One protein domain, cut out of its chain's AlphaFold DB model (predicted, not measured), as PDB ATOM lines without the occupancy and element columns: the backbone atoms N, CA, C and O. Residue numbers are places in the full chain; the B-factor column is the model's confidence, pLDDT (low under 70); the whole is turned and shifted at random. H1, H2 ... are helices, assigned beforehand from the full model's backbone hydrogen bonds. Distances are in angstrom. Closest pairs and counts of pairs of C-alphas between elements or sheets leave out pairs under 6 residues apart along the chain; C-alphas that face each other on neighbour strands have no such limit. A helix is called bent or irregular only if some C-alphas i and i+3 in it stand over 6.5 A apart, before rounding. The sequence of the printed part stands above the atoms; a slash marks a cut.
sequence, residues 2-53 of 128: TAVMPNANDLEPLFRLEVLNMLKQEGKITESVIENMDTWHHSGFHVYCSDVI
ATOM      1  N   THR A   2     211.056 379.646 263.881       45.72
ATOM      2  CA  THR A   2     210.732 378.449 264.668       45.72
ATOM      3  C   THR A   2     209.360 377.971 264.212       45.72
ATOM      4  O   THR A   2     208.355 378.599 264.541       45.72
ATOM      5  N   ALA A   3     209.324 376.940 263.367       61.12
ATOM      6  CA  ALA A   3     208.075 376.307 262.979       61.12
ATOM      7  C   ALA A   3     207.402 375.790 264.255       61.12
ATOM      8  O   ALA A   3     207.998 375.023 265.010       61.12
ATOM      9  N   VAL A   4     206.193 376.274 264.540       70.44
ATOM     10  CA  VAL A   4     205.373 375.717 265.615       70.44
ATOM     11  C   VAL A   4     204.986 374.321 265.156       70.44
ATOM     12  O   VAL A   4     204.221 374.173 264.205       70.44
ATOM     13  N   MET A   5     205.566 373.304 265.787       72.25
ATOM     14  CA  MET A   5     205.201 371.923 265.510       72.25
ATOM     15  C   MET A   5     203.765 371.707 265.992       72.25
ATOM     16  O   MET A   5     203.479 371.994 267.159       72.25
ATOM     17  N   PRO A   6     202.846 371.257 265.120       82.06
ATOM     18  CA  PRO A   6     201.479 370.997 265.532       82.06
ATOM     19  C   PRO A   6     201.457 369.878 266.574       82.06
ATOM     20  O   PRO A   6     202.229 368.921 266.515       82.06
ATOM     21  N   ASN A   7     200.560 370.007 267.542       87.00
ATOM     22  CA  ASN A   7     200.343 368.985 268.549       87.00
ATOM     23  C   ASN A   7     199.432 367.893 267.972       87.00
ATOM     24  O   ASN A   7     198.290 368.149 267.594       87.00
ATOM     25  N   ALA A   8     199.942 366.664 267.926       89.06
ATOM     26  CA  ALA A   8     199.235 365.498 267.405       89.06
ATOM     27  C   ALA A   8     197.860 365.273 268.050       89.06
ATOM     28  O   ALA A   8     196.916 364.898 267.356       89.06
ATOM     29  N   ASN A   9     197.738 365.531 269.355       90.38
ATOM     30  CA  ASN A   9     196.490 365.320 270.091       90.38
ATOM     31  C   ASN A   9     195.385 366.286 269.650       90.38
ATOM     32  O   ASN A   9     194.211 365.939 269.722       90.38
ATOM     33  N   ASP A  10     195.756 367.469 269.160       92.31
ATOM     34  CA  ASP A  10     194.796 368.466 268.685       92.31
ATOM     35  C   ASP A  10     194.317 368.137 267.258       92.31
ATOM     36  O   ASP A  10     193.223 368.527 266.852       92.31
ATOM     37  N   LEU A  11     195.122 367.387 266.492       93.50
ATOM     38  CA  LEU A  11     194.816 366.980 265.118       93.50
ATOM     39  C   LEU A  11     194.094 365.632 265.021       93.50
ATOM     40  O   LEU A  11     193.356 365.416 264.062       93.50
ATOM     41  N   GLU A  12     194.304 364.723 265.975       95.38
ATOM     42  CA  GLU A  12     193.717 363.377 265.946       95.38
ATOM     43  C   GLU A  12     192.190 363.373 265.796       95.38
ATOM     44  O   GLU A  12     191.719 362.657 264.907       95.38
ATOM     45  N   PRO A  13     191.410 364.191 266.530       95.00
ATOM     46  CA  PRO A  13     189.955 364.156 266.413       95.00
ATOM     47  C   PRO A  13     189.465 364.550 265.017       95.00
ATOM     48  O   PRO A  13     188.527 363.944 264.496       95.00
ATOM     49  N   LEU A  14     190.121 365.536 264.394       95.31
ATOM     50  CA  LEU A  14     189.812 365.983 263.035       95.31
ATOM     51  C   LEU A  14     190.213 364.923 262.010       95.31
ATOM     52  O   LEU A  14     189.416 364.570 261.147       95.31
ATOM     53  N   PHE A  15     191.419 364.367 262.135       95.38
ATOM     54  CA  PHE A  15     191.888 363.298 261.256       95.38
ATOM     55  C   PHE A  15     190.956 362.083 261.295       95.38
ATOM     56  O   PHE A  15     190.563 361.561 260.252       95.38
ATOM     57  N   ARG A  16     190.560 361.661 262.497       96.19
ATOM     58  CA  ARG A  16     189.605 360.574 262.714       96.19
ATOM     59  C   ARG A  16     188.277 360.842 262.014       96.19
ATOM     60  O   ARG A  16     187.791 359.972 261.293       96.19
ATOM     61  N   LEU A  17     187.712 362.035 262.199       95.69
ATOM     62  CA  LEU A  17     186.454 362.432 261.568       95.69
ATOM     63  C   LEU A  17     186.545 362.374 260.036       95.69
ATOM     64  O   LEU A  17     185.687 361.766 259.398       95.69
ATOM     65  N   GLU A  18     187.595 362.951 259.452       97.31
ATOM     66  CA  GLU A  18     187.800 362.968 257.998       97.31
ATOM     67  C   GLU A  18     187.946 361.554 257.420       97.31
ATOM     68  O   GLU A  18     187.333 361.226 256.403       97.31
ATOM     69  N   VAL A  19     188.694 360.673 258.093       96.81
ATOM     70  CA  VAL A  19     188.862 359.283 257.647       96.81
ATOM     71  C   VAL A  19     187.548 358.505 257.710       96.81
ATOM     72  O   VAL A  19     187.208 357.800 256.760       96.81
ATOM     73  N   LEU A  20     186.788 358.628 258.800       97.25
ATOM     74  CA  LEU A  20     185.510 357.926 258.946       97.25
ATOM     75  C   LEU A  20     184.470 358.437 257.937       97.25
ATOM     76  O   LEU A  20     183.780 357.631 257.309       97.25
ATOM     77  N   ASN A  21     184.419 359.752 257.704       97.25
ATOM     78  CA  ASN A  21     183.564 360.353 256.680       97.25
ATOM     79  C   ASN A  21     183.914 359.854 255.276       97.25
ATOM     80  O   ASN A  21     183.016 359.461 254.531       97.25
ATOM     81  N   MET A  22     185.202 359.813 254.931       98.25
ATOM     82  CA  MET A  22     185.679 359.275 253.656       98.25
ATOM     83  C   MET A  22     185.238 357.817 253.468       98.25
ATOM     84  O   MET A  22     184.647 357.468 252.450       98.25
ATOM     85  N   LEU A  23     185.464 356.958 254.468       97.88
ATOM     86  CA  LEU A  23     185.104 355.539 254.391       97.88
ATOM     87  C   LEU A  23     183.590 355.319 254.265       97.88
ATOM     88  O   LEU A  23     183.162 354.393 253.570       97.88
ATOM     89  N   LYS A  24     182.779 356.161 254.913       97.81
ATOM     90  CA  LYS A  24     181.319 356.155 254.772       97.81
ATOM     91  C   LYS A  24     180.888 356.579 253.369       97.81
ATOM     92  O   LYS A  24     180.038 355.916 252.779       97.81
ATOM     93  N   GLN A  25     181.475 357.648 252.824       98.06
ATOM     94  CA  GLN A  25     181.200 358.118 251.459       98.06
ATOM     95  C   GLN A  25     181.545 357.051 250.409       98.06
ATOM     96  O   GLN A  25     180.777 356.836 249.476       98.06
ATOM     97  N   GLU A  26     182.638 356.315 250.618       98.00
ATOM     98  CA  GLU A  26     183.069 355.181 249.786       98.00
ATOM     99  C   GLU A  26     182.264 353.885 250.027       98.00
ATOM    100  O   GLU A  26     182.572 352.830 249.459       98.00
ATOM    101  N   GLY A  27     181.255 353.917 250.907       97.31
ATOM    102  CA  GLY A  27     180.407 352.770 251.237       97.31
ATOM    103  C   GLY A  27     181.150 351.604 251.900       97.31
ATOM    104  O   GLY A  27     180.680 350.468 251.845       97.31
ATOM    105  N   LYS A  28     182.327 351.848 252.496       97.94
ATOM    106  CA  LYS A  28     183.141 350.818 253.171       97.94
ATOM    107  C   LYS A  28     182.674 350.537 254.593       97.94
ATOM    108  O   LYS A  28     182.880 349.431 255.086       97.94
ATOM    109  N   ILE A  29     182.055 351.525 255.235       97.62
ATOM    110  CA  ILE A  29     181.484 351.429 256.581       97.62
ATOM    111  C   ILE A  29     180.116 352.117 256.631       97.62
ATOM    112  O   ILE A  29     179.802 352.964 255.795       97.62
ATOM    113  N   THR A  30     179.302 351.747 257.615       97.75
ATOM    114  CA  THR A  30     177.986 352.347 257.872       97.75
ATOM    115  C   THR A  30     178.046 353.328 259.037       97.75
ATOM    116  O   THR A  30     178.995 353.316 259.819       97.75
ATOM    117  N   GLU A  31     176.989 354.124 259.207       97.12
ATOM    118  CA  GLU A  31     176.867 355.020 260.366       97.12
ATOM    119  C   GLU A  31     176.947 354.267 261.695       97.12
ATOM    120  O   GLU A  31     177.692 354.651 262.586       97.12
ATOM    121  N   SER A  32     176.276 353.119 261.789       97.44
ATOM    122  CA  SER A  32     176.315 352.275 262.985       97.44
ATOM    123  C   SER A  32     177.720 351.766 263.333       97.44
ATOM    124  O   SER A  32     178.019 351.533 264.502       97.44
ATOM    125  N   VAL A  33     178.598 351.580 262.338       96.38
ATOM    126  CA  VAL A  33     180.000 351.209 262.583       96.38
ATOM    127  C   VAL A  33     180.757 352.388 263.188       96.38
ATOM    128  O   VAL A  33     181.511 352.181 264.134       96.38
ATOM    129  N   ILE A  34     180.526 353.605 262.688       96.44
ATOM    130  CA  ILE A  34     181.131 354.835 263.217       96.44
ATOM    131  C   ILE A  34     180.694 355.063 264.666       96.44
ATOM    132  O   ILE A  34     181.548 355.176 265.541       96.44
ATOM    133  N   GLU A  35     179.386 355.019 264.936       96.00
ATOM    134  CA  GLU A  35     178.830 355.176 266.287       96.00
ATOM    135  C   GLU A  35     179.423 354.158 267.269       96.00
ATOM    136  O   GLU A  35     179.762 354.492 268.401       96.00
ATOM    137  N   ASN A  36     179.604 352.907 266.835       95.56
ATOM    138  CA  ASN A  36     180.245 351.886 267.655       95.56
ATOM    139  C   ASN A  36     181.729 352.198 267.917       95.56
ATOM    140  O   ASN A  36     182.198 352.033 269.041       95.56
ATOM    141  N   MET A  37     182.476 352.655 266.906       94.31
ATOM    142  CA  MET A  37     183.883 353.043 267.062       94.31
ATOM    143  C   MET A  37     184.059 354.243 268.002       94.31
ATOM    144  O   MET A  37     185.032 354.282 268.753       94.31
ATOM    145  N   ASP A  38     183.102 355.172 268.032       91.88
ATOM    146  CA  ASP A  38     183.096 356.308 268.964       91.88
ATOM    147  C   ASP A  38     183.000 355.884 270.439       91.88
ATOM    148  O   ASP A  38     183.400 356.639 271.327       91.88
ATOM    149  N   THR A  39     182.524 354.668 270.728       94.31
ATOM    150  CA  THR A  39     182.451 354.142 272.103       94.31
ATOM    151  C   THR A  39     183.767 353.557 272.616       94.31
ATOM    152  O   THR A  39     183.873 353.199 273.793       94.31
ATOM    153  N   TRP A  40     184.779 353.410 271.757       94.38
ATOM    154  CA  TRP A  40     186.027 352.757 272.139       94.38
ATOM    155  C   TRP A  40     186.823 353.613 273.127       94.38
ATOM    156  O   TRP A  40     187.021 354.807 272.931       94.38
ATOM    157  N   HIS A  41     187.362 352.975 274.171       91.38
ATOM    158  CA  HIS A  41     188.204 353.653 275.164       91.38
ATOM    159  C   HIS A  41     189.446 354.317 274.538       91.38
ATOM    160  O   HIS A  41     189.920 355.349 275.011       91.38
ATOM    161  N   HIS A  42     189.961 353.728 273.459       92.44
ATOM    162  CA  HIS A  42     190.990 354.313 272.611       92.44
ATOM    163  C   HIS A  42     190.466 354.324 271.177       92.44
ATOM    164  O   HIS A  42     190.082 353.268 270.674       92.44
ATOM    165  N   SER A  43     190.483 355.487 270.517       92.12
ATOM    166  CA  SER A  43     189.932 355.648 269.163       92.12
ATOM    167  C   SER A  43     190.606 354.735 268.131       92.12
ATOM    168  O   SER A  43     190.013 354.395 267.112       92.12
ATOM    169  N   GLY A  44     191.857 354.337 268.385       91.31
ATOM    170  CA  GLY A  44     192.692 353.608 267.431       91.31
ATOM    171  C   GLY A  44     193.308 354.509 266.355       91.31
ATOM    172  O   GLY A  44     194.084 354.019 265.535       91.31
ATOM    173  N   PHE A  45     193.014 355.811 266.377       93.88
ATOM    174  CA  PHE A  45     193.612 356.813 265.501       93.88
ATOM    175  C   PHE A  45     194.789 357.492 266.201       93.88
ATOM    176  O   PHE A  45     194.817 357.662 267.418       93.88
ATOM    177  N   HIS A  46     195.794 357.860 265.412       91.44
ATOM    178  CA  HIS A  46     196.970 358.572 265.889       91.44
ATOM    179  C   HIS A  46     197.529 359.419 264.750       91.44
ATOM    180  O   HIS A  46     197.741 358.913 263.647       91.44
ATOM    181  N   VAL A  47     197.817 360.689 265.025       91.31
ATOM    182  CA  VAL A  47     198.480 361.586 264.074       91.31
ATOM    183  C   VAL A  47     199.947 361.689 264.454       91.31
ATOM    184  O   VAL A  47     200.293 362.008 265.585       91.31
ATOM    185  N   TYR A  48     200.836 361.401 263.513       85.81
ATOM    186  CA  TYR A  48     202.265 361.571 263.735       85.81
ATOM    187  C   TYR A  48     202.684 362.982 263.316       85.81
ATOM    188  O   TYR A  48     202.591 363.331 262.143       85.81
ATOM    189  N   CYS A  49     203.136 363.786 264.281       84.69
ATOM    190  CA  CYS A  49     203.678 365.123 264.045       84.69
ATOM    191  C   CYS A  49     205.176 365.111 264.361       84.69
ATOM    192  O   CYS A  49     205.568 365.206 265.522       84.69
ATOM    193  N   SER A  50     206.015 364.970 263.338       78.25
ATOM    194  CA  SER A  50     207.461 365.178 263.452       78.25
ATOM    195  C   SER A  50     208.002 365.860 262.210       78.25
ATOM    196  O   SER A  50     207.280 366.060 261.232       78.25
ATOM    197  N   ASP A  51     209.296 366.165 262.246       81.81
ATOM    198  CA  ASP A  51     210.017 366.621 261.071       81.81
ATOM    199  C   ASP A  51     209.903 365.598 259.939       81.81
ATOM    200  O   ASP A  51     209.830 364.382 260.163       81.81
ATOM    201  N   VAL A  52     209.852 366.119 258.716       82.81
ATOM    202  CA  VAL A  52     209.834 365.314 257.499       82.81
ATOM    203  C   VAL A  52     211.167 364.584 257.381       82.81
ATOM    204  O   VAL A  52     212.224 365.198 257.505       82.81
ATOM    205  N   ILE A  53     211.120 363.285 257.083       87.25
ATOM    206  CA  ILE A  53     212.326 362.522 256.757       87.25
ATOM    207  C   ILE A  53     212.823 363.000 255.392       87.25
ATOM    208  O   ILE A  53     212.192 362.743 254.364       87.25
TER     209      ILE A  53
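What this domain is: This is residues 2 to 53 of the 128 residues of an uncharacterized protein of Lachnospiraceae bacterium (UniProt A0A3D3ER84). You will see one long helix, H1, with the short helix H2 folded back beside its far half; from H2 a long tail, residues 39 to 53, runs back past H1 toward the end where the printed part begins. Residues 2 to 7 lead into H1 as an extended stretch, and the whole is elongated and loosely put together. The printed part has 52 residues, with two named helices in the order H1, H2 and no named strand; the class is all helix. It is loose, with a radius of gyration of the C-alphas of 13.5 A, and its C-alphas span 43 by 25 by 16 A.

Where its parts are: Start at C-alpha 2, at (210.732, 378.449, 264.668), and go along residues 2 to 7 to Ala 8. Find C-alpha 8 at (199.235, 365.498, 267.405); from there H1, residues 8 to 25, runs 25.2 A to C-alpha 25. H1 is only just irregular: C-alphas 10 and 13 are 6.9 A apart. Next find H2, residues 31 to 38, which runs 10.7 A and ends with C-alpha 38 at (183.096, 356.308, 268.964).

How they stand to each other: Look at Leu 20 and Ile 34, where H1 and H2 are close but not clearly touching: these closest C-alphas are 6.9 A apart. The two helices run opposite ways at a shallow tilt of 18 degrees, with H1's line a rough one. In H2 every O i to N i+4 pair is within hydrogen-bond range; in H1, 12 of 14 are.

The domain as a whole: The C-alphas of Thr 2 and Ser 32 are the two farthest apart, at 43.3 A. The link from H1 to H2 is tight, and the printed part has no cut. Look last at the B-factor column: the mean pLDDT of the printed part is 90.9, and this model's confidence is low, under 70, at residues 2 to 3.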